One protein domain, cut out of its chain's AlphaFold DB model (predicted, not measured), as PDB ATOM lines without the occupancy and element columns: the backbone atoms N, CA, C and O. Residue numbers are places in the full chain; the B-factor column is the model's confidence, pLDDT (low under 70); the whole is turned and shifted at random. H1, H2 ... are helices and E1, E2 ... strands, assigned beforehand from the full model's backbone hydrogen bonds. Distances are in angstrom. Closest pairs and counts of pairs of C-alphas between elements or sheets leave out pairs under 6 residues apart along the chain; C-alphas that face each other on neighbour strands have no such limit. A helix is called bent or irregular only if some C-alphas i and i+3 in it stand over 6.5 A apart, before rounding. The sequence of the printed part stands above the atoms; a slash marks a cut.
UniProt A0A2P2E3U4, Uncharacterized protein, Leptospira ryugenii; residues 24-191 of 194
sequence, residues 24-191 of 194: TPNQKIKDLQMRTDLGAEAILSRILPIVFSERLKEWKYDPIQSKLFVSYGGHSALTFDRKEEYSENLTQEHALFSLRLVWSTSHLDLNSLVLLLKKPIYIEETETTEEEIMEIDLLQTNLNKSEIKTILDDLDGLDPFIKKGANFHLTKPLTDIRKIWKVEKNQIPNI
ATOM      1  N   THR A  24     222.741 321.650 276.170       89.12
ATOM      2  CA  THR A  24     221.634 322.524 275.769       89.12
ATOM      3  C   THR A  24     220.779 322.921 276.983       89.12
ATOM      4  O   THR A  24     220.759 322.191 277.979       89.12
ATOM      5  N   PRO A  25     220.039 324.048 276.930       91.12
ATOM      6  CA  PRO A  25     219.103 324.430 277.993       91.12
ATOM      7  C   PRO A  25     218.130 323.305 278.372       91.12
ATOM      8  O   PRO A  25     217.964 323.009 279.551       91.12
ATOM      9  N   ASN A  26     217.573 322.623 277.367       91.56
ATOM     10  CA  ASN A  26     216.684 321.474 277.534       91.56
ATOM     11  C   ASN A  26     217.342 320.343 278.344       91.56
ATOM     12  O   ASN A  26     216.774 319.885 279.331       91.56
ATOM     13  N   GLN A  27     218.568 319.938 277.989       92.31
ATOM     14  CA  GLN A  27     219.303 318.900 278.727       92.31
ATOM     15  C   GLN A  27     219.540 319.294 280.188       92.31
ATOM     16  O   GLN A  27     219.243 318.510 281.080       92.31
ATOM     17  N   LYS A  28     219.995 320.529 280.440       94.62
ATOM     18  CA  LYS A  28     220.225 321.019 281.808       94.62
ATOM     19  C   LYS A  28     218.951 321.004 282.649       94.62
ATOM     20  O   LYS A  28     218.998 320.674 283.830       94.62
ATOM     21  N   ILE A  29     217.817 321.374 282.054       95.25
ATOM     22  CA  ILE A  29     216.532 321.362 282.754       95.25
ATOM     23  C   ILE A  29     216.084 319.927 283.016       95.25
ATOM     24  O   ILE A  29     215.749 319.633 284.154       95.25
ATOM     25  N   LYS A  30     216.153 319.017 282.036       94.19
ATOM     26  CA  LYS A  30     215.837 317.593 282.256       94.19
ATOM     27  C   LYS A  30     216.683 316.985 283.374       94.19
ATOM     28  O   LYS A  30     216.141 316.298 284.234       94.19
ATOM     29  N   ASP A  31     217.977 317.298 283.411       94.88
ATOM     30  CA  ASP A  31     218.868 316.862 284.487       94.88
ATOM     31  C   ASP A  31     218.379 317.360 285.855       94.88
ATOM     32  O   ASP A  31     218.379 316.591 286.811       94.88
ATOM     33  N   LEU A  32     217.921 318.616 285.950       95.88
ATOM     34  CA  LEU A  32     217.337 319.185 287.173       95.88
ATOM     35  C   LEU A  32     215.984 318.556 287.533       95.88
ATOM     36  O   LEU A  32     215.739 318.332 288.713       95.88
ATOM     37  N   GLN A  33     215.145 318.229 286.548       94.25
ATOM     38  CA  GLN A  33     213.841 317.587 286.759       94.25
ATOM     39  C   GLN A  33     213.962 316.185 287.370       94.25
ATOM     40  O   GLN A  33     213.064 315.735 288.076       94.25
ATOM     41  N   MET A  34     215.081 315.500 287.122       94.88
ATOM     42  CA  MET A  34     215.373 314.178 287.685       94.88
ATOM     43  C   MET A  34     215.987 314.234 289.096       94.88
ATOM     44  O   MET A  34     216.213 313.188 289.706       94.88
ATOM     45  N   ARG A  35     216.291 315.427 289.633       93.69
ATOM     46  CA  ARG A  35     216.915 315.580 290.957       93.69
ATOM     47  C   ARG A  35     215.880 315.419 292.062       93.69
ATOM     48  O   ARG A  35     215.052 316.294 292.276       93.69
ATOM     49  N   THR A  36     215.983 314.332 292.817       90.19
ATOM     50  CA  THR A  36     215.150 314.084 294.007       90.19
ATOM     51  C   THR A  36     215.827 314.506 295.313       90.19
ATOM     52  O   THR A  36     215.203 314.496 296.366       90.19
ATOM     53  N   ASP A  37     217.115 314.849 295.264       92.88
ATOM     54  CA  ASP A  37     217.939 315.260 296.407       92.88
ATOM     55  C   ASP A  37     217.814 316.756 296.749       92.88
ATOM     56  O   ASP A  37     218.391 317.217 297.732       92.88
ATOM     57  N   LEU A  38     217.082 317.527 295.941       93.31
ATOM     58  CA  LEU A  38     216.931 318.973 296.083       93.31
ATOM     59  C   LEU A  38     215.475 319.345 296.373       93.31
ATOM     60  O   LEU A  38     214.553 318.801 295.776       93.31
ATOM     61  N   GLY A  39     215.274 320.330 297.250       94.56
ATOM     62  CA  GLY A  39     213.961 320.946 297.448       94.56
ATOM     63  C   GLY A  39     213.544 321.838 296.271       94.56
ATOM     64  O   GLY A  39     214.388 322.295 295.495       94.56
ATOM     65  N   ALA A  40     212.246 322.146 296.182       95.25
ATOM     66  CA  ALA A  40     211.668 322.939 295.092       95.25
ATOM     67  C   ALA A  40     212.378 324.288 294.886       95.25
ATOM     68  O   ALA A  40     212.737 324.626 293.766       95.25
ATOM     69  N   GLU A  41     212.661 325.032 295.956       96.75
ATOM     70  CA  GLU A  41     213.347 326.329 295.867       96.75
ATOM     71  C   GLU A  41     214.767 326.213 295.282       96.75
ATOM     72  O   GLU A  41     215.168 327.000 294.420       96.75
ATOM     73  N   ALA A  42     215.516 325.180 295.679       97.44
ATOM     74  CA  ALA A  42     216.856 324.918 295.157       97.44
ATOM     75  C   ALA A  42     216.823 324.534 293.669       97.44
ATOM     76  O   ALA A  42     217.710 324.924 292.910       97.44
ATOM     77  N   ILE A  43     215.792 323.812 293.231       97.62
ATOM     78  CA  ILE A  43     215.571 323.505 291.815       97.62
ATOM     79  C   ILE A  43     215.199 324.778 291.043       97.62
ATOM     80  O   ILE A  43     215.808 325.078 290.015       97.62
ATOM     81  N   LEU A  44     214.251 325.564 291.558       98.00
ATOM     82  CA  LEU A  44     213.774 326.804 290.942       98.00
ATOM     83  C   LEU A  44     214.907 327.811 290.734       98.00
ATOM     84  O   LEU A  44     215.067 328.321 289.625       98.00
ATOM     85  N   SER A  45     215.762 328.015 291.738       97.81
ATOM     86  CA  SER A  45     216.935 328.899 291.631       97.81
ATOM     87  C   SER A  45     217.917 328.508 290.515       97.81
ATOM     88  O   SER A  45     218.670 329.355 290.040       97.81
ATOM     89  N   ARG A  46     217.903 327.245 290.060       97.88
ATOM     90  CA  ARG A  46     218.738 326.746 288.953       97.88
ATOM     91  C   ARG A  46     218.004 326.743 287.615       97.88
ATOM     92  O   ARG A  46     218.625 327.009 286.591       97.88
ATOM     93  N   ILE A  47     216.701 326.464 287.614       97.69
ATOM     94  CA  ILE A  47     215.867 326.468 286.406       97.69
ATOM     95  C   ILE A  47     215.663 327.888 285.880       97.69
ATOM     96  O   ILE A  47     215.812 328.123 284.683       97.69
ATOM     97  N   LEU A  48     215.334 328.844 286.751       98.06
ATOM     98  CA  LEU A  48     214.932 330.189 286.332       98.06
ATOM     99  C   LEU A  48     216.009 330.922 285.513       98.06
ATOM    100  O   LEU A  48     215.664 331.452 284.455       98.06
ATOM    101  N   PRO A  49     217.306 330.893 285.884       97.00
ATOM    102  CA  PRO A  49     218.358 331.467 285.046       97.00
ATOM    103  C   PRO A  49     218.497 330.784 283.682       97.00
ATOM    104  O   PRO A  49     218.900 331.425 282.720       97.00
ATOM    105  N   ILE A  50     218.150 329.499 283.553       96.50
ATOM    106  CA  ILE A  50     218.178 328.798 282.259       96.50
ATOM    107  C   ILE A  50     216.981 329.224 281.398       96.50
ATOM    108  O   ILE A  50     217.128 329.427 280.194       96.50
ATOM    109  N   VAL A  51     215.799 329.371 282.009       96.19
ATOM    110  CA  VAL A  51     214.560 329.764 281.318       96.19
ATOM    111  C   VAL A  51     214.638 331.199 280.803       96.19
ATOM    112  O   VAL A  51     214.289 331.456 279.650       96.19
ATOM    113  N   PHE A  52     215.080 332.122 281.658       94.88
ATOM    114  CA  PHE A  52     215.007 333.564 281.418       94.88
ATOM    115  C   PHE A  52     216.355 334.197 281.053       94.88
ATOM    116  O   PHE A  52     216.362 335.300 280.511       94.88
ATOM    117  N   SER A  53     217.481 333.510 281.276       92.94
ATOM    118  CA  SER A  53     218.828 334.027 280.991       92.94
ATOM    119  C   SER A  53     219.043 335.408 281.638       92.94
ATOM    120  O   SER A  53     218.600 335.644 282.763       92.94
ATOM    121  N   GLU A  54     219.664 336.350 280.931       91.38
ATOM    122  CA  GLU A  54     219.891 337.741 281.346       91.38
ATOM    123  C   GLU A  54     218.615 338.567 281.568       91.38
ATOM    124  O   GLU A  54     218.685 339.722 281.985       91.38
ATOM    125  N   ARG A  55     217.447 338.001 281.255       92.50
ATOM    126  CA  ARG A  55     216.160 338.683 281.364       92.50
ATOM    127  C   ARG A  55     215.477 338.440 282.694       92.50
ATOM    128  O   ARG A  55     214.478 339.098 282.966       92.50
ATOM    129  N   LEU A  56     215.952 337.482 283.490       96.12
ATOM    130  CA  LEU A  56     215.441 337.273 284.838       96.12
ATOM    131  C   LEU A  56     215.723 338.527 285.670       96.12
ATOM    132  O   LEU A  56     216.864 338.981 285.718       96.12
ATOM    133  N   LYS A  57     214.696 339.073 286.321       93.56
ATOM    134  CA  LYS A  57     214.845 340.226 287.212       93.56
ATOM    135  C   LYS A  57     214.761 339.767 288.658       93.56
ATOM    136  O   LYS A  57     215.751 339.803 289.380       93.56
ATOM    137  N   GLU A  58     213.599 339.269 289.062       95.62
ATOM    138  CA  GLU A  58     213.337 338.837 290.433       95.62
ATOM    139  C   GLU A  58     212.463 337.588 290.421       95.62
ATOM    140  O   GLU A  58     211.705 337.337 289.483       95.62
ATOM    141  N   TRP A  59     212.531 336.802 291.487       98.31
ATOM    142  CA  TRP A  59     211.598 335.707 291.693       98.31
ATOM    143  C   TRP A  59     211.394 335.447 293.180       98.31
ATOM    144  O   TRP A  59     212.237 335.782 294.011       98.31
ATOM    145  N   LYS A  60     210.250 334.853 293.511       98.19
ATOM    146  CA  LYS A  60     209.900 334.454 294.872       98.19
ATOM    147  C   LYS A  60     209.113 333.159 294.833       98.19
ATOM    148  O   LYS A  60     208.150 333.045 294.077       98.19
ATOM    149  N   TYR A  61     209.491 332.216 295.683       98.12
ATOM    150  CA  TYR A  61     208.723 331.005 295.920       98.12
ATOM    151  C   TYR A  61     208.047 331.076 297.291       98.12
ATOM    152  O   TYR A  61     208.694 331.353 298.297       98.12
ATOM    153  N   ASP A  62     206.736 330.865 297.315       97.38
ATOM    154  CA  ASP A  62     205.963 330.666 298.535       97.38
ATOM    155  C   ASP A  62     205.744 329.156 298.728       97.38
ATOM    156  O   ASP A  62     204.940 328.571 297.994       97.38
ATOM    157  N   PRO A  63     206.436 328.510 299.686       94.81
ATOM    158  CA  PRO A  63     206.309 327.075 299.919       94.81
ATOM    159  C   PRO A  63     204.980 326.677 300.571       94.81
ATOM    160  O   PRO A  63     204.604 325.514 300.488       94.81
ATOM    161  N   ILE A  64     204.267 327.607 301.218       95.25
ATOM    162  CA  ILE A  64     202.981 327.325 301.874       95.25
ATOM    163  C   ILE A  64     201.884 327.237 300.815       95.25
ATOM    164  O   ILE A  64     201.047 326.339 300.845       95.25
ATOM    165  N   GLN A  65     201.894 328.173 299.867       95.12
ATOM    166  CA  GLN A  65     200.933 328.195 298.763       95.12
ATOM    167  C   GLN A  65     201.398 327.376 297.553       95.12
ATOM    168  O   GLN A  65     200.637 327.232 296.597       95.12
ATOM    169  N   SER A  66     202.635 326.870 297.568       95.44
ATOM    170  CA  SER A  66     203.347 326.317 296.407       95.44
ATOM    171  C   SER A  66     203.230 327.231 295.182       95.44
ATOM    172  O   SER A  66     202.878 326.797 294.082       95.44
ATOM    173  N   LYS A  67     203.463 328.529 295.391       97.00
ATOM    174  CA  LYS A  67     203.261 329.577 294.388       97.00
ATOM    175  C   LYS A  67     204.591 330.195 293.988       97.00
ATOM    176  O   LYS A  67     205.360 330.631 294.841       97.00
ATOM    177  N   LEU A  68     204.846 330.256 292.687       98.25
ATOM    178  CA  LEU A  68     206.043 330.875 292.133       98.25
ATOM    179  C   LEU A  68     205.689 332.208 291.479       98.25
ATOM    180  O   LEU A  68     204.817 332.267 290.619       98.25
ATOM    181  N   PHE A  69     206.410 333.256 291.851       98.31
ATOM    182  CA  PHE A  69     206.373 334.559 291.202       98.31
ATOM    183  C   PHE A  69     207.691 334.784 290.473       98.31
ATOM    184  O   PHE A  69     208.753 334.600 291.066       98.31
ATOM    185  N   VAL A  70     207.630 335.203 289.211       98.31
ATOM    186  CA  VAL A  70     208.807 335.532 288.400       98.31
ATOM    187  C   VAL A  70     208.572 336.846 287.673       98.31
ATOM    188  O   VAL A  70     207.601 336.979 286.930       98.31
ATOM    189  N   SER A  71     209.479 337.804 287.842       97.00
ATOM    190  CA  SER A  71     209.554 339.003 287.017       97.00
ATOM    191  C   SER A  71     210.725 338.895 286.041       97.00
ATOM    192  O   SER A  71     211.813 338.415 286.371       97.00
ATOM    193  N   TYR A  72     210.492 339.309 284.800       95.50
ATOM    194  CA  TYR A  72     211.493 339.245 283.746       95.50
ATOM    195  C   TYR A  72     211.299 340.372 282.733       95.50
ATOM    196  O   TYR A  72     210.203 340.897 282.565       95.50
ATOM    197  N   GLY A  73     212.363 340.746 282.034       90.06
ATOM    198  CA  GLY A  73     212.360 341.905 281.152       90.06
ATOM    199  C   GLY A  73     213.677 342.057 280.411       90.06
ATOM    200  O   GLY A  73     214.697 341.528 280.835       90.06
ATOM    201  N   GLY A  74     213.656 342.740 279.269       76.88
ATOM    202  CA  GLY A  74     214.875 343.056 278.517       76.88
ATOM    203  C   GLY A  74     215.302 344.503 278.743       76.88
ATOM    204  O   GLY A  74     214.453 345.337 279.028       76.88
ATOM    205  N   HIS A  75     216.591 344.790 278.554       58.78
ATOM    206  CA  HIS A  75     217.167 346.135 278.696       58.78
ATOM    207  C   HIS A  75     216.968 347.034 277.463       58.78
ATOM    208  O   HIS A  75     217.224 348.228 277.538       58.78
ATOM    209  N   SER A  76     216.531 346.488 276.322       54.09
ATOM    210  CA  SER A  76     216.333 347.266 275.096       54.09
ATOM    211  C   SER A  76     214.868 347.663 274.913       54.09
ATOM    212  O   SER A  76     213.994 346.785 274.845       54.09
ATOM    213  N   ALA A  77     214.611 348.959 274.730       54.53
ATOM    214  CA  ALA A  77     213.413 349.416 274.039       54.53
ATOM    215  C   ALA A  77     213.477 348.872 272.606       54.53
ATOM    216  O   ALA A  77     214.411 349.153 271.860       54.53
ATOM    217  N   LEU A  78     212.554 347.986 272.253       53.59
ATOM    218  CA  LEU A  78     212.502 347.455 270.899       53.59
ATOM    219  C   LEU A  78     211.875 348.524 269.998       53.59
ATOM    220  O   LEU A  78     210.759 348.968 270.254       53.59
ATOM    221  N   THR A  79     212.605 348.924 268.961       52.09
ATOM    222  CA  THR A  79     212.126 349.797 267.888       52.09
ATOM    223  C   THR A  79     211.181 348.995 266.995       52.09
ATOM    224  O   THR A  79     211.621 348.045 266.343       52.09
ATOM    225  N   PHE A  80     209.893 349.328 266.987       59.28
ATOM    226  CA  PHE A  80     208.910 348.711 266.094       59.28
ATOM    227  C   PHE A  80     208.276 349.776 265.216       59.28
ATOM    228  O   PHE A  80     207.915 350.835 265.709       59.28
ATOM    229  N   ASP A  81     208.066 349.457 263.942       54.62
ATOM    230  CA  ASP A  81     207.436 350.388 263.000       54.62
ATOM    231  C   ASP A  81     205.917 350.523 263.242       54.62
ATOM    232  O   ASP A  81     205.287 351.455 262.743       54.62
ATOM    233  N   ARG A  82     205.297 349.572 263.972       70.12
ATOM    234  CA  ARG A  82     203.844 349.516 264.232       70.12
ATOM    235  C   ARG A  82     203.498 349.004 265.633       70.12
ATOM    236  O   ARG A  82     204.074 348.030 266.123       70.12
ATOM    237  N   LYS A  83     202.480 349.615 266.251       73.25
ATOM    238  CA  LYS A  83     201.980 349.278 267.598       73.25
ATOM    239  C   LYS A  83     201.403 347.863 267.684       73.25
ATOM    240  O   LYS A  83     201.603 347.173 268.683       73.25
ATOM    241  N   GLU A  84     200.703 347.415 266.648       78.19
ATOM    242  CA  GLU A  84     200.075 346.091 266.604       78.19
ATOM    243  C   GLU A  84     201.135 344.985 266.614       78.19
ATOM    244  O   GLU A  84     201.029 344.020 267.373       78.19
ATOM    245  N   GLU A  85     202.198 345.166 265.828       78.25
ATOM    246  CA  GLU A  85     203.330 344.241 265.773       78.25
ATOM    247  C   GLU A  85     204.064 344.196 267.112       78.25
ATOM    248  O   GLU A  85     204.420 343.119 267.589       78.25
ATOM    249  N   TYR A  86     204.233 345.347 267.767       77.94
ATOM    250  CA  TYR A  86     204.811 345.399 269.104       77.94
ATOM    251  C   TYR A  86     203.990 344.606 270.127       77.94
ATOM    252  O   TYR A  86     204.534 343.769 270.851       77.94
ATOM    253  N   SER A  87     202.676 344.837 270.158       81.81
ATOM    254  CA  SER A  87     201.763 344.168 271.083       81.81
ATOM    255  C   SER A  87     201.754 342.652 270.884       81.81
ATOM    256  O   SER A  87     201.850 341.897 271.859       81.81
ATOM    257  N   GLU A  88     201.669 342.183 269.635       86.12
ATOM    258  CA  GLU A  88     201.662 340.745 269.353       86.12
ATOM    259  C   GLU A  88     203.018 340.111 269.673       86.12
ATOM    260  O   GLU A  88     203.058 339.053 270.298       86.12
ATOM    261  N   ASN A  89     204.134 340.780 269.365       84.31
ATOM    262  CA  ASN A  89     205.468 340.278 269.694       84.31
ATOM    263  C   ASN A  89     205.684 340.145 271.208       84.31
ATOM    264  O   ASN A  89     206.201 339.121 271.657       84.31
ATOM    265  N   LEU A  90     205.269 341.136 272.009       87.19
ATOM    266  CA  LEU A  90     205.338 341.044 273.473       87.19
ATOM    267  C   LEU A  90     204.461 339.913 274.008       87.19
ATOM    268  O   LEU A  90     204.871 339.174 274.904       87.19
ATOM    269  N   THR A  91     203.265 339.756 273.446       90.62
ATOM    270  CA  THR A  91     202.330 338.706 273.852       90.62
ATOM    271  C   THR A  91     202.875 337.320 273.505       90.62
ATOM    272  O   THR A  91     202.856 336.416 274.340       90.62
ATOM    273  N   GLN A  92     203.423 337.145 272.302       90.12
ATOM    274  CA  GLN A  92     204.038 335.894 271.859       90.12
ATOM    275  C   GLN A  92     205.295 335.561 272.669       90.12
ATOM    276  O   GLN A  92     205.520 334.408 273.040       90.12
ATOM    277  N   GLU A  93     206.105 336.568 272.981       89.62
ATOM    278  CA  GLU A  93     207.249 336.440 273.874       89.62
ATOM    279  C   GLU A  93     206.811 335.978 275.270       89.62
ATOM    280  O   GLU A  93     207.374 335.022 275.809       89.62
ATOM    281  N   HIS A  94     205.758 336.587 275.824       94.50
ATOM    282  CA  HIS A  94     205.214 336.197 277.121       94.50
ATOM    283  C   HIS A  94     204.658 334.771 277.123       94.50
ATOM    284  O   HIS A  94     204.883 334.024 278.079       94.50
ATOM    285  N   ALA A  95     204.019 334.351 276.027       94.25
ATOM    286  CA  ALA A  95     203.570 332.975 275.809       94.25
ATOM    287  C   ALA A  95     204.738 331.991 275.809       94.25
ATOM    288  O   ALA A  95     204.674 330.958 276.474       94.25
ATOM    289  N   LEU A  96     205.837 332.332 275.138       93.06
ATOM    290  CA  LEU A  96     207.012 331.470 275.068       93.06
ATOM    291  C   LEU A  96     207.677 331.279 276.433       93.06
ATOM    292  O   LEU A  96     208.014 330.150 276.790       93.06
ATOM    293  N   PHE A  97     207.850 332.348 277.214       95.38
ATOM    294  CA  PHE A  97     208.411 332.226 278.562       95.38
ATOM    295  C   PHE A  97     207.476 331.496 279.522       95.38
ATOM    296  O   PHE A  97     207.949 330.675 280.306       95.38
ATOM    297  N   SER A  98     206.164 331.723 279.413       95.94
ATOM    298  CA  SER A  98     205.164 330.950 280.157       95.94
ATOM    299  C   SER A  98     205.304 329.458 279.864       95.94
ATOM    300  O   SER A  98     205.366 328.652 280.788       95.94
ATOM    301  N   LEU A  99     205.431 329.096 278.582       94.62
ATOM    302  CA  LEU A  99     205.495 327.704 278.138       94.62
ATOM    303  C   LEU A  99     206.763 327.021 278.633       94.62
ATOM    304  O   LEU A  99     206.719 325.917 279.171       94.62
ATOM    305  N   ARG A 100     207.898 327.708 278.486       95.25
ATOM    306  CA  ARG A 100     209.188 327.236 278.989       95.25
ATOM    307  C   ARG A 100     209.159 327.049 280.492       95.25
ATOM    308  O   ARG A 100     209.662 326.035 280.959       95.25
ATOM    309  N   LEU A 101     208.583 327.990 281.239       96.31
ATOM    310  CA  LEU A 101     208.507 327.876 282.689       96.31
ATOM    311  C   LEU A 101     207.641 326.683 283.096       96.31
ATOM    312  O   LEU A 101     208.138 325.824 283.816       96.31
ATOM    313  N   VAL A 102     206.418 326.594 282.562       95.25
ATOM    314  CA  VAL A 102     205.488 325.473 282.784       95.25
ATOM    315  C   VAL A 102     206.175 324.135 282.542       95.25
ATOM    316  O   VAL A 102     206.171 323.268 283.415       95.25
ATOM    317  N   TRP A 103     206.804 323.981 281.378       95.00
ATOM    318  CA  TRP A 103     207.488 322.748 281.022       95.00
ATOM    319  C   TRP A 103     208.663 322.454 281.956       95.00
ATOM    320  O   TRP A 103     208.836 321.319 282.394       95.00
ATOM    321  N   SER A 104     209.450 323.474 282.309       95.44
ATOM    322  CA  SER A 104     210.644 323.302 283.140       95.44
ATOM    323  C   SER A 104     210.296 322.906 284.572       95.44
ATOM    324  O   SER A 104     210.984 322.078 285.169       95.44
ATOM    325  N   THR A 105     209.205 323.440 285.119       95.06
ATOM    326  CA  THR A 105     208.762 323.178 286.494       95.06
ATOM    327  C   THR A 105     207.723 322.063 286.598       95.06
ATOM    328  O   THR A 105     207.137 321.899 287.659       95.06
ATOM    329  N   SER A 106     207.489 321.289 285.536       93.38
ATOM    330  CA  SER A 106     206.423 320.271 285.463       93.38
ATOM    331  C   SER A 106     206.495 319.176 286.537       93.38
ATOM    332  O   SER A 106     205.470 318.656 286.961       93.38
ATOM    333  N   HIS A 107     207.702 318.843 286.992       92.75
ATOM    334  CA  HIS A 107     207.965 317.879 288.064       92.75
ATOM    335  C   HIS A 107     207.761 318.446 289.482       92.75
ATOM    336  O   HIS A 107     207.776 317.687 290.450       92.75
ATOM    337  N   LEU A 108     207.612 319.767 289.625       93.81
ATOM    338  CA  LEU A 108     207.371 320.414 290.911       93.81
ATOM    339  C   LEU A 108     205.871 320.514 291.169       93.81
ATOM    340  O   LEU A 108     205.090 320.831 290.273       93.81
ATOM    341  N   ASP A 109     205.475 320.328 292.426       91.81
ATOM    342  CA  ASP A 109     204.076 320.437 292.831       91.81
ATOM    343  C   ASP A 109     203.651 321.895 293.076       91.81
ATOM    344  O   ASP A 109     203.374 322.310 294.202       91.81
ATOM    345  N   LEU A 110     203.668 322.706 292.015       94.00
ATOM    346  CA  LEU A 110     203.300 324.121 292.067       94.00
ATOM    347  C   LEU A 110     201.798 324.297 291.837       94.00
ATOM    348  O   LEU A 110     201.246 323.804 290.855       94.00
ATOM    349  N   ASN A 111     201.139 325.052 292.714       95.19
ATOM    350  CA  ASN A 111     199.722 325.391 292.579       95.19
ATOM    351  C   ASN A 111     199.493 326.532 291.584       95.19
ATOM    352  O   ASN A 111     198.452 326.575 290.925       95.19
ATOM    353  N   SER A 112     200.443 327.468 291.494       95.56
ATOM    354  CA  SER A 112     200.319 328.665 290.664       95.56
ATOM    355  C   SER A 112     201.681 329.183 290.200       95.56
ATOM    356  O   SER A 112     202.652 329.202 290.965       95.56
ATOM    357  N   LEU A 113     201.726 329.623 288.943       97.31
ATOM    358  CA  LEU A 113     202.850 330.327 288.332       97.31
ATOM    359  C   LEU A 113     202.399 331.736 287.953       97.31
ATOM    360  O   LEU A 113     201.519 331.896 287.109       97.31
ATOM    361  N   VAL A 114     203.013 332.752 288.551       97.94
ATOM    362  CA  VAL A 114     202.786 334.161 288.222       97.94
ATOM    363  C   VAL A 114     203.991 334.692 287.467       97.94
ATOM    364  O   VAL A 114     205.109 334.673 287.986       97.94
ATOM    365  N   LEU A 115     203.764 335.181 286.251       97.88
ATOM    366  CA  LEU A 115     204.794 335.779 285.411       97.88
ATOM    367  C   LEU A 115     204.489 337.252 285.183       97.88
ATOM    368  O   LEU A 115     203.388 337.610 284.772       97.88
ATOM    369  N   LEU A 116     205.499 338.091 285.384       97.38
ATOM    370  CA  LEU A 116     205.429 339.532 285.207       97.38
ATOM    371  C   LEU A 116     206.481 339.995 284.196       97.38
ATOM    372  O   LEU A 116     207.682 339.899 284.440       97.38
ATOM    373  N   LEU A 117     206.022 340.516 283.062       94.31
ATOM    374  CA  LEU A 117     206.870 341.161 282.068       94.31
ATOM    375  C   LEU A 117     207.095 342.624 282.451       94.31
ATOM    376  O   LEU A 117     206.146 343.407 282.449       94.31
ATOM    377  N   LYS A 118     208.349 342.986 282.715       91.19
ATOM    378  CA  LYS A 118     208.815 344.360 282.918       91.19
ATOM    379  C   LYS A 118     209.556 344.855 281.673       91.19
ATOM    380  O   LYS A 118     210.265 344.082 281.016       91.19
ATOM    381  N   LYS A 119     209.408 346.131 281.325       85.56
ATOM    382  CA  LYS A 119     210.216 346.786 280.282       85.56
ATOM    383  C   LYS A 119     210.617 348.192 280.730       85.56
ATOM    384  O   LYS A 119     209.810 348.850 281.385       85.56
ATOM    385  N   PRO A 120     211.819 348.655 280.354       77.06
ATOM    386  CA  PRO A 120     212.174 350.057 280.494       77.06
ATOM    387  C   PRO A 120     211.291 350.909 279.577       77.06
ATOM    388  O   PRO A 120     211.048 350.539 278.424       77.06
ATOM    389  N   ILE A 121     210.833 352.046 280.089       68.44
ATOM    390  CA  ILE A 121     210.278 353.148 279.307       68.44
ATOM    391  C   ILE A 121     211.157 354.381 279.497       68.44
ATOM    392  O   ILE A 121     211.667 354.627 280.590       68.44
ATOM    393  N   TYR A 122     211.328 355.141 278.419       60.06
ATOM    394  CA  TYR A 122     211.930 356.465 278.477       60.06
ATOM    395  C   TYR A 122     210.841 357.465 278.835       60.06
ATOM    396  O   TYR A 122     209.786 357.486 278.193       60.06
ATOM    397  N   ILE A 123     211.084 358.273 279.860       55.78
ATOM    398  CA  ILE A 123     210.203 359.377 280.222       55.78
ATOM    399  C   ILE A 123     210.888 360.646 279.738       55.78
ATOM    400  O   ILE A 123     211.931 361.033 280.252       55.78
ATOM    401  N   GLU A 124     210.320 361.259 278.703       46.94
ATOM    402  CA  GLU A 124     210.701 362.607 278.280       46.94
ATOM    403  C   GLU A 124     210.130 363.587 279.323       46.94
ATOM    404  O   GLU A 124     209.014 364.081 279.163       46.94
ATOM    405  N   GLU A 125     210.839 363.837 280.430       43.16
ATOM    406  CA  GLU A 125     210.516 364.995 281.270       43.16
ATOM    407  C   GLU A 125     210.970 366.274 280.555       43.16
ATOM    408  O   GLU A 125     212.100 366.401 280.089       43.16
ATOM    409  N   THR A 126     210.058 367.236 280.426       45.50
ATOM    410  CA  THR A 126     210.199 368.403 279.545       45.50
ATOM    411  C   THR A 126     211.181 369.487 280.005       45.50
ATOM    412  O   THR A 126     211.254 370.510 279.331       45.50
ATOM    413  N   GLU A 127     211.948 369.327 281.089       48.44
ATOM    414  CA  GLU A 127     212.806 370.422 281.598       48.44
ATOM    415  C   GLU A 127     214.177 370.010 282.174       48.44
ATOM    416  O   GLU A 127     214.944 370.882 282.587       48.44
ATOM    417  N   THR A 128     214.561 368.730 282.146       48.06
ATOM    418  CA  THR A 128     215.877 368.269 282.630       48.06
ATOM    419  C   THR A 128     216.576 367.386 281.595       48.06
ATOM    420  O   THR A 128     215.980 366.534 280.951       48.06
ATOM    421  N   THR A 129     217.881 367.595 281.407       49.53
ATOM    422  CA  THR A 129     218.747 366.848 280.469       49.53
ATOM    423  C   THR A 129     219.070 365.413 280.913       49.53
ATOM    424  O   THR A 129     219.982 364.798 280.363       49.53
ATOM    425  N   GLU A 130     218.375 364.884 281.920       47.38
ATOM    426  CA  GLU A 130     218.605 363.545 282.465       47.38
ATOM    427  C   GLU A 130     217.428 362.643 282.082       47.38
ATOM    428  O   GLU A 130     216.332 362.766 282.615       47.38
ATOM    429  N   GLU A 131     217.648 361.742 281.121       53.19
ATOM    430  CA  GLU A 131     216.682 360.696 280.783       53.19
ATOM    431  C   GLU A 131     216.590 359.696 281.949       53.19
ATOM    432  O   GLU A 131     217.499 358.886 282.156       53.19
ATOM    433  N   GLU A 132     215.498 359.722 282.719       53.81
ATOM    434  CA  GLU A 132     215.232 358.690 283.724       53.81
ATOM    435  C   GLU A 132     214.594 357.461 283.053       53.81
ATOM    436  O   GLU A 132     213.506 357.519 282.471       53.81
ATOM    437  N   ILE A 133     215.285 356.318 283.120       63.06
ATOM    438  CA  ILE A 133     214.753 355.035 282.649       63.06
ATOM    439  C   ILE A 133     213.959 354.400 283.792       63.06
ATOM    440  O   ILE A 133     214.540 353.812 284.706       63.06
ATOM    441  N   MET A 134     212.629 354.454 283.714       70.88
ATOM    442  CA  MET A 134     211.752 353.731 284.638       70.88
ATOM    443  C   MET A 134     211.355 352.369 284.059       70.88
ATOM    444  O   MET A 134     210.890 352.270 282.923       70.88
ATOM    445  N   GLU A 135     211.506 351.289 284.833       77.94
ATOM    446  CA  GLU A 135     210.954 349.980 284.460       77.94
ATOM    447  C   GLU A 135     209.485 349.884 284.881       77.94
ATOM    448  O   GLU A 135     209.155 349.989 286.062       77.94
ATOM    449  N   ILE A 136     208.601 349.631 283.914       84.88
ATOM    450  CA  ILE A 136     207.175 349.421 284.171       84.88
ATOM    451  C   ILE A 136     206.770 347.966 283.972       84.88
ATOM    452  O   ILE A 136     207.260 347.247 283.098       84.88
ATOM    453  N   ASP A 137     205.795 347.557 284.769       90.56
ATOM    454  CA  ASP A 137     205.077 346.299 284.631       90.56
ATOM    455  C   ASP A 137     204.110 346.355 283.440       90.56
ATOM    456  O   ASP A 137     203.088 347.052 283.484       90.56
ATOM    457  N   LEU A 138     204.386 345.574 282.401       90.00
ATOM    458  CA  LEU A 138     203.570 345.540 281.192       90.00
ATOM    459  C   LEU A 138     202.465 344.497 281.232       90.00
ATOM    460  O   LEU A 138     201.323 344.796 280.898       90.00
ATOM    461  N   LEU A 139     202.798 343.262 281.594       93.81
ATOM    462  CA  LEU A 139     201.866 342.143 281.517       93.81
ATOM    463  C   LEU A 139     202.119 341.186 282.672       93.81
ATOM    464  O   LEU A 139     203.218 340.645 282.792       93.81
ATOM    465  N   GLN A 140     201.096 340.975 283.493       97.12
ATOM    466  CA  GLN A 140     201.095 339.984 284.560       97.12
ATOM    467  C   GLN A 140     200.066 338.908 284.251       97.12
ATOM    468  O   GLN A 140     198.880 339.206 284.079       97.12
ATOM    469  N   THR A 141     200.519 337.662 284.213       97.75
ATOM    470  CA  THR A 141     199.660 336.493 284.036       97.75
ATOM    471  C   THR A 141     199.845 335.521 285.184       97.75
ATOM    472  O   THR A 141     200.916 335.432 285.788       97.75
ATOM    473  N   ASN A 142     198.777 334.798 285.489       97.44
ATOM    474  CA  ASN A 142     198.758 333.728 286.465       97.44
ATOM    475  C   ASN A 142     198.214 332.460 285.801       97.44
ATOM    476  O   ASN A 142     197.216 332.505 285.079       97.44
ATOM    477  N   LEU A 143     198.902 331.349 286.034       95.69
ATOM    478  CA  LEU A 143     198.573 330.020 285.543       95.69
ATOM    479  C   LEU A 143     198.338 329.102 286.738       95.69
ATOM    480  O   LEU A 143     199.223 328.967 287.585       95.69
ATOM    481  N   ASN A 144     197.180 328.445 286.797       93.50
ATOM    482  CA  ASN A 144     196.867 327.511 287.877       93.50
ATOM    483  C   ASN A 144     197.216 326.072 287.487       93.50
ATOM    484  O   ASN A 144     197.108 325.670 286.329       93.50
ATOM    485  N   LYS A 145     197.556 325.256 288.486       89.25
ATOM    486  CA  LYS A 145     197.949 323.848 288.321       89.25
ATOM    487  C   LYS A 145     196.984 323.009 287.478       89.25
ATOM    488  O   LYS A 145     197.430 322.214 286.654       89.25
ATOM    489  N   SER A 146     195.674 323.172 287.678       87.12
ATOM    490  CA  SER A 146     194.655 322.403 286.947       87.12
ATOM    491  C   SER A 146     194.708 322.652 285.442       87.12
ATOM    492  O   SER A 146     194.542 321.718 284.667       87.12
ATOM    493  N   GLU A 147     194.973 323.894 285.040       86.50
ATOM    494  CA  GLU A 147     195.040 324.315 283.639       86.50
ATOM    495  C   GLU A 147     196.403 323.965 283.025       86.50
ATOM    496  O   GLU A 147     196.482 323.530 281.878       86.50
ATOM    497  N   ILE A 148     197.474 324.080 283.819       86.31
ATOM    498  CA  ILE A 148     198.840 323.713 283.425       86.31
ATOM    499  C   ILE A 148     198.926 322.243 283.004       86.31
ATOM    500  O   ILE A 148     199.577 321.935 282.006       86.31
ATOM    501  N   LYS A 149     198.265 321.336 283.736       85.00
ATOM    502  CA  LYS A 149     198.316 319.898 283.443       85.00
ATOM    503  C   LYS A 149     197.863 319.586 282.013       85.00
ATOM    504  O   LYS A 149     198.531 318.826 281.325       85.00
ATOM    505  N   THR A 150     196.793 320.230 281.548       81.31
ATOM    506  CA  THR A 150     196.277 320.055 280.182       81.31
ATOM    507  C   THR A 150     197.287 320.487 279.117       81.31
ATOM    508  O   THR A 150     197.393 319.843 278.081       81.31
ATOM    509  N   ILE A 151     198.065 321.543 279.373       82.75
ATOM    510  CA  ILE A 151     199.105 322.009 278.444       82.75
ATOM    511  C   ILE A 151     200.313 321.069 278.430       82.75
ATOM    512  O   ILE A 151     200.928 320.885 277.385       82.75
ATOM    513  N   LEU A 152     200.678 320.487 279.575       83.12
ATOM    514  CA  LEU A 152     201.828 319.582 279.667       83.12
ATOM    515  C   LEU A 152     201.624 318.293 278.865       83.12
ATOM    516  O   LEU A 152     202.577 317.835 278.240       83.12
ATOM    517  N   ASP A 153     200.401 317.761 278.830       79.75
ATOM    518  CA  ASP A 153     200.067 316.587 278.013       79.75
ATOM    519  C   ASP A 153     200.283 316.875 276.509       79.75
ATOM    520  O   ASP A 153     200.809 316.041 275.775       79.75
ATOM    521  N   ASP A 154     199.973 318.098 276.064       74.75
ATOM    522  CA  ASP A 154     200.206 318.573 274.690       74.75
ATOM    523  C   ASP A 154     201.690 318.863 274.373       74.75
ATOM    524  O   ASP A 154     202.049 319.093 273.214       74.75
ATOM    525  N   LEU A 155     202.555 318.888 275.392       78.50
ATOM    526  CA  LEU A 155     203.990 319.151 275.271       78.50
ATOM    527  C   LEU A 155     204.850 317.886 275.293       78.50
ATOM    528  O   LEU A 155     206.080 318.003 275.217       78.50
ATOM    529  N   ASP A 156     204.253 316.698 275.395       75.12
ATOM    530  CA  ASP A 156     205.026 315.462 275.449       75.12
ATOM    531  C   ASP A 156     205.899 315.296 274.192       75.12
ATOM    532  O   ASP A 156     205.462 315.464 273.052       75.12
ATOM    533  N   GLY A 157     207.189 315.045 274.407       74.69
ATOM    534  CA  GLY A 157     208.195 314.968 273.345       74.69
ATOM    535  C   GLY A 157     208.612 316.296 272.685       74.69
ATOM    536  O   GLY A 157     209.528 316.274 271.859       74.69
ATOM    537  N   LEU A 158     208.027 317.448 273.044       82.44
ATOM    538  CA  LEU A 158     208.399 318.759 272.487       82.44
ATOM    539  C   LEU A 158     209.484 319.469 273.316       82.44
ATOM    540  O   LEU A 158     209.489 319.436 274.545       82.44
ATOM    541  N   ASP A 159     210.403 320.155 272.629       86.44
ATOM    542  CA  ASP A 159     211.428 321.007 273.247       86.44
ATOM    543  C   ASP A 159     211.033 322.496 273.147       86.44
ATOM    544  O   ASP A 159     211.154 323.090 272.067       86.44
ATOM    545  N   PRO A 160     210.608 323.152 274.247       87.31
ATOM    546  CA  PRO A 160     210.235 324.568 274.226       87.31
ATOM    547  C   PRO A 160     211.446 325.520 274.096       87.31
ATOM    548  O   PRO A 160     211.278 326.741 273.977       87.31
ATOM    549  N   PHE A 161     212.674 324.992 274.104       88.88
ATOM    550  CA  PHE A 161     213.927 325.727 273.907       88.88
ATOM    551  C   PHE A 161     214.488 325.605 272.487       88.88
ATOM    552  O   PHE A 161     215.583 326.110 272.219       88.88
ATOM    553  N   ILE A 162     213.745 324.989 271.562       83.94
ATOM    554  CA  ILE A 162     214.151 324.902 270.160       83.94
ATOM    555  C   ILE A 162     214.373 326.301 269.549       83.94
ATOM    556  O   ILE A 162     213.756 327.298 269.937       83.94
ATOM    557  N   LYS A 163     215.325 326.404 268.611       73.75
ATOM    558  CA  LYS A 163     215.697 327.681 267.980       73.75
ATOM    559  C   LYS A 163     214.542 328.254 267.150       73.75
ATOM    560  O   LYS A 163     213.848 327.517 266.457       73.75
ATOM    561  N   LYS A 164     214.467 329.594 267.111       58.44
ATOM    562  CA  LYS A 164     213.397 330.430 266.521       58.44
ATOM    563  C   LYS A 164     212.943 330.052 265.092       58.44
ATOM    564  O   LYS A 164     211.813 330.352 264.728       58.44
ATOM    565  N   GLY A 165     213.778 329.368 264.303       56.12
ATOM    566  CA  GLY A 165     213.464 328.908 262.940       56.12
ATOM    567  C   GLY A 165     212.774 327.538 262.828       56.12
ATOM    568  O   GLY A 165     212.284 327.206 261.757       56.12
ATOM    569  N   ALA A 166     212.698 326.755 263.908       58.41
ATOM    570  CA  ALA A 166     212.012 325.454 263.956       58.41
ATOM    571  C   ALA A 166     210.721 325.503 264.805       58.41
ATOM    572  O   ALA A 166     210.162 324.478 265.188       58.41
ATOM    573  N   ASN A 167     210.233 326.715 265.089       60.06
ATOM    574  CA  ASN A 167     209.148 326.999 266.029       60.06
ATOM    575  C   ASN A 167     207.737 326.638 265.540       60.06
ATOM    576  O   ASN A 167     206.783 326.858 266.282       60.06
ATOM    577  N   PHE A 168     207.563 326.099 264.329       63.34
ATOM    578  CA  PHE A 168     206.227 325.772 263.810       63.34
ATOM    579  C   PHE A 168     205.485 324.761 264.700       63.34
ATOM    580  O   PHE A 168     204.266 324.828 264.833       63.34
ATOM    581  N   HIS A 169     206.225 323.883 265.380       74.81
ATOM    582  CA  HIS A 169     205.681 322.939 266.356       74.81
ATOM    583  C   HIS A 169     205.184 323.598 267.653       74.81
ATOM    584  O   HIS A 169     204.403 322.992 268.379       74.81
ATOM    585  N   LEU A 170     205.602 324.832 267.950       82.25
ATOM    586  CA  LEU A 170     205.209 325.544 269.167       82.25
ATOM    587  C   LEU A 170     203.967 326.423 268.974       82.25
ATOM    588  O   LEU A 170     203.420 326.899 269.960       82.25
ATOM    589  N   THR A 171     203.467 326.618 267.750       86.00
ATOM    590  CA  THR A 171     202.325 327.511 267.487       86.00
ATOM    591  C   THR A 171     201.073 327.131 268.283       86.00
ATOM    592  O   THR A 171     200.471 327.995 268.927       86.00
ATOM    593  N   LYS A 172     200.689 325.846 268.283       87.88
ATOM    594  CA  LYS A 172     199.541 325.363 269.069       87.88
ATOM    595  C   LYS A 172     199.806 325.502 270.580       87.88
ATOM    596  O   LYS A 172     199.025 326.208 271.213       87.88
ATOM    597  N   PRO A 173     200.914 324.982 271.150       89.12
ATOM    598  CA  PRO A 173     201.225 325.174 272.571       89.12
ATOM    599  C   PRO A 173     201.260 326.639 273.034       89.12
ATOM    600  O   PRO A 173     200.753 326.963 274.105       89.12
ATOM    601  N   LEU A 174     201.805 327.549 272.218       90.62
ATOM    602  CA  LEU A 174     201.808 328.991 272.500       90.62
ATOM    603  C   LEU A 174     200.397 329.586 272.487       90.62
ATOM    604  O   LEU A 174     200.102 330.503 273.248       90.62
ATOM    605  N   THR A 175     199.520 329.080 271.626       91.00
ATOM    606  CA  THR A 175     198.114 329.493 271.594       91.00
ATOM    607  C   THR A 175     197.361 328.952 272.806       91.00
ATOM    608  O   THR A 175     196.584 329.676 273.422       91.00
ATOM    609  N   ASP A 176     197.600 327.698 273.177       91.62
ATOM    610  CA  ASP A 176     196.882 327.046 274.268       91.62
ATOM    611  C   ASP A 176     197.291 327.605 275.632       91.62
ATOM    612  O   ASP A 176     196.419 327.873 276.457       91.62
ATOM    613  N   ILE A 177     198.574 327.924 275.840       93.31
ATOM    614  CA  ILE A 177     198.992 328.581 277.081       93.31
ATOM    615  C   ILE A 177     198.395 329.985 277.238       93.31
ATOM    616  O   ILE A 177     198.040 330.377 278.345       93.31
ATOM    617  N   ARG A 178     198.206 330.726 276.135       93.75
ATOM    618  CA  ARG A 178     197.536 332.039 276.161       93.75
ATOM    619  C   ARG A 178     196.077 331.928 276.601       93.75
ATOM    620  O   ARG A 178     195.590 332.823 277.284       93.75
ATOM    621  N   LYS A 179     195.377 330.855 276.215       93.44
ATOM    622  CA  LYS A 179     193.956 330.651 276.557       93.44
ATOM    623  C   LYS A 179     193.730 330.439 278.050       93.44
ATOM    624  O   LYS A 179     192.655 330.768 278.536       93.44
ATOM    625  N   ILE A 180     194.721 329.893 278.752       93.56
ATOM    626  CA  ILE A 180     194.628 329.601 280.187       93.56
ATOM    627  C   ILE A 180     195.245 330.695 281.065       93.56
ATOM    628  O   ILE A 180     195.333 330.548 282.282       93.56
ATOM    629  N   TRP A 181     195.703 331.802 280.478       95.56
ATOM    630  CA  TRP A 181     196.168 332.931 281.265       95.56
ATOM    631  C   TRP A 181     195.019 333.595 282.002       95.56
ATOM    632  O   TRP A 181     194.115 334.177 281.400       95.56
ATOM    633  N   LYS A 182     195.149 333.669 283.323       96.56
ATOM    634  CA  LYS A 182     194.457 334.689 284.095       96.56
ATOM    635  C   LYS A 182     195.287 335.969 284.058       96.56
ATOM    636  O   LYS A 182     196.293 336.087 284.754       96.56
ATOM    637  N   VAL A 183     194.884 336.916 283.215       95.81
ATOM    638  CA  VAL A 183     195.548 338.222 283.099       95.81
ATOM    639  C   VAL A 183     195.200 339.075 284.318       95.81
ATOM    640  O   VAL A 183     194.041 339.424 284.527       95.81
ATOM    641  N   GLU A 184     196.204 339.409 285.126       95.00
ATOM    642  CA  GLU A 184     196.055 340.232 286.337       95.00
ATOM    643  C   GLU A 184     196.418 341.704 286.074       95.00
ATOM    644  O   GLU A 184     195.902 342.600 286.739       95.00
ATOM    645  N   LYS A 185     197.269 341.973 285.075       93.88
ATOM    646  CA  LYS A 185     197.651 343.324 284.632       93.88
ATOM    647  C   LYS A 185     197.995 343.305 283.150       93.88
ATOM    648  O   LYS A 185     198.728 342.421 282.722       93.88
ATOM    649  N   ASN A 186     197.515 344.283 282.382       92.56
ATOM    650  CA  ASN A 186     197.871 344.447 280.972       92.56
ATOM    651  C   ASN A 186     197.940 345.934 280.589       92.56
ATOM    652  O   ASN A 186     196.914 346.583 280.415       92.56
ATOM    653  N   GLN A 187     199.157 346.458 280.469       87.88
ATOM    654  CA  GLN A 187     199.460 347.820 280.026       87.88
ATOM    655  C   GLN A 187     199.905 347.874 278.560       87.88
ATOM    656  O   GLN A 187     200.094 348.965 278.034       87.88
ATOM    657  N   ILE A 188     200.036 346.729 277.876       84.19
ATOM    658  CA  ILE A 188     200.479 346.670 276.474       84.19
ATOM    659  C   ILE A 188     199.634 347.578 275.555       84.19
ATOM    660  O   ILE A 188     200.228 348.329 274.781       84.19
ATOM    661  N   PRO A 189     198.284 347.614 275.651       81.81
ATOM    662  CA  PRO A 189     197.469 348.497 274.812       81.81
ATOM    663  C   PRO A 189     197.741 349.993 275.015       81.81
ATOM    664  O   PRO A 189     197.475 350.791 274.115       81.81
ATOM    665  N   ASN A 190     198.276 350.376 276.177       76.62
ATOM    666  CA  ASN A 190     198.536 351.767 276.543       76.62
ATOM    667  C   ASN A 190     199.912 352.251 276.069       76.62
ATOM    668  O   ASN A 190     200.216 353.435 276.201       76.62
ATOM    669  N   ILE A 191     200.740 351.368 275.503       72.31
ATOM    670  CA  ILE A 191     202.047 351.760 274.987       72.31
ATOM    671  C   ILE A 191     201.864 352.448 273.635       72.31
ATOM    672  O   ILE A 191     201.191 351.931 272.738       72.31
TER     673      ILE A 191
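What this domain is: This is residues 24 to 191 of the 194 residues of an uncharacterized protein of Leptospira ryugenii (UniProt A0A2P2E3U4). A twisted sheet of five strands has H2 and the long helix H3 packed over one face, while its opposite face is bare; the hairpin of E3 and E4 runs on past the rest as a long arm whose tip, residues 125 to 130, sticks out. H1 packs beside H2, and H5 crosses H3, with H4 beside H5. The printed part has 168 residues, with five named helices and five named strands in the order H1 H2 E1 E2 H3 E3 E4 H4 H5 E5; the sheet runs E1 E2 E3 E4 E5 and is mixed. The class is mixed, helices and strands. The whole is compact, with a radius of gyration of the C-alphas of 16.9 A, yet elongated in outline, spanning 58 by 34 by 29 A.

How they stand to each other: In the sheet, the edge strand E1, residues 56 to 62, and E2, residues 67 to 73, form an antiparallel hairpin, with N 60 and O 69 2.9 A apart, within hydrogen-bond range. E3, residues 112 to 123, is parallel to E2, with N 70 and O 114 within range at 2.9 A. E3 and E4, residues 132 to 144, form an antiparallel hairpin, with N 117 and O 139 at 2.8 A and N 121 and O 134 at 2.8 A. The edge strand E5, residues 182 to 186, is antiparallel to E4, with N 184 and O 140 at 2.9 A. H3, residues 83 to 104, is on the sheet at a height over the sheet of 9.7 A, over E3 and E4, and runs slantwise to the strands, at 34 degrees to E3 on the local plane. E2, H3 and E3 make a strand-helix-strand unit, two parallel neighbour strands with a helix between, and its crossover is right-handed. H2, residues 40 to 55, is on the same face at a height of 8.0 A, over E1 and along the strands; these are two layers, helices on one face of a sheet. H2 has a kink of 49 degrees near residue 49. H2 and H3 touch, with the C-alphas of Val 51 and Arg 100 closest at 6.4 A, at a shallow tilt of 29 degrees, opposite ways. H1, residues 25 to 33, forms a helical hairpin with H2, at a shallow tilt of 11 degrees; the C-alphas of Pro 25 and Ile 50 are closest at 6.2 A. H5, residues 167 to 179, touches H3 about perpendicular at 89 degrees, with the C-alphas of Ala 95 and Leu 174 closest at 5.5 A. H4, residues 145 to 153, only grazes the sheet with residues 145 to 148 and forms a helical hairpin with H5; the C-alphas of Ile 151 and Ile 177 are closest at 6.7 A. H1 and H5 are apart. Each O i to N i+4 pair is within hydrogen-bond range in H1 and H3, against 7 of 12 in H2, 3 of 5 in H4 and 6 of 9 in H5.

Where its parts are: H1 begins at C-alpha 25, (219.103, 324.430, 277.993). H2 is 21.4 A long from first to last C-alpha, H3 31.5 A, E3 33.9 A and E4 36.4 A. H3 begins at C-alpha 83, (201.980, 349.278, 267.598). H2 and H5 are irregular: C-alphas 51 and 54 are 9.6 A apart, and C-alphas 169 and 172 are 7.1 A apart. E5 ends at C-alpha 186, (197.871, 344.447, 280.972).

The domain as a whole: The two C-alphas farthest apart, those of Thr 36 and Glu 127, are 57.7 A apart. The printed part has no cut. The link from H4 to H5, residues 154 to 166, is long. Mean pLDDT of the printed part is 85.3; residues 75 to 81, 121 to 133 and 164 to 168 are under 70.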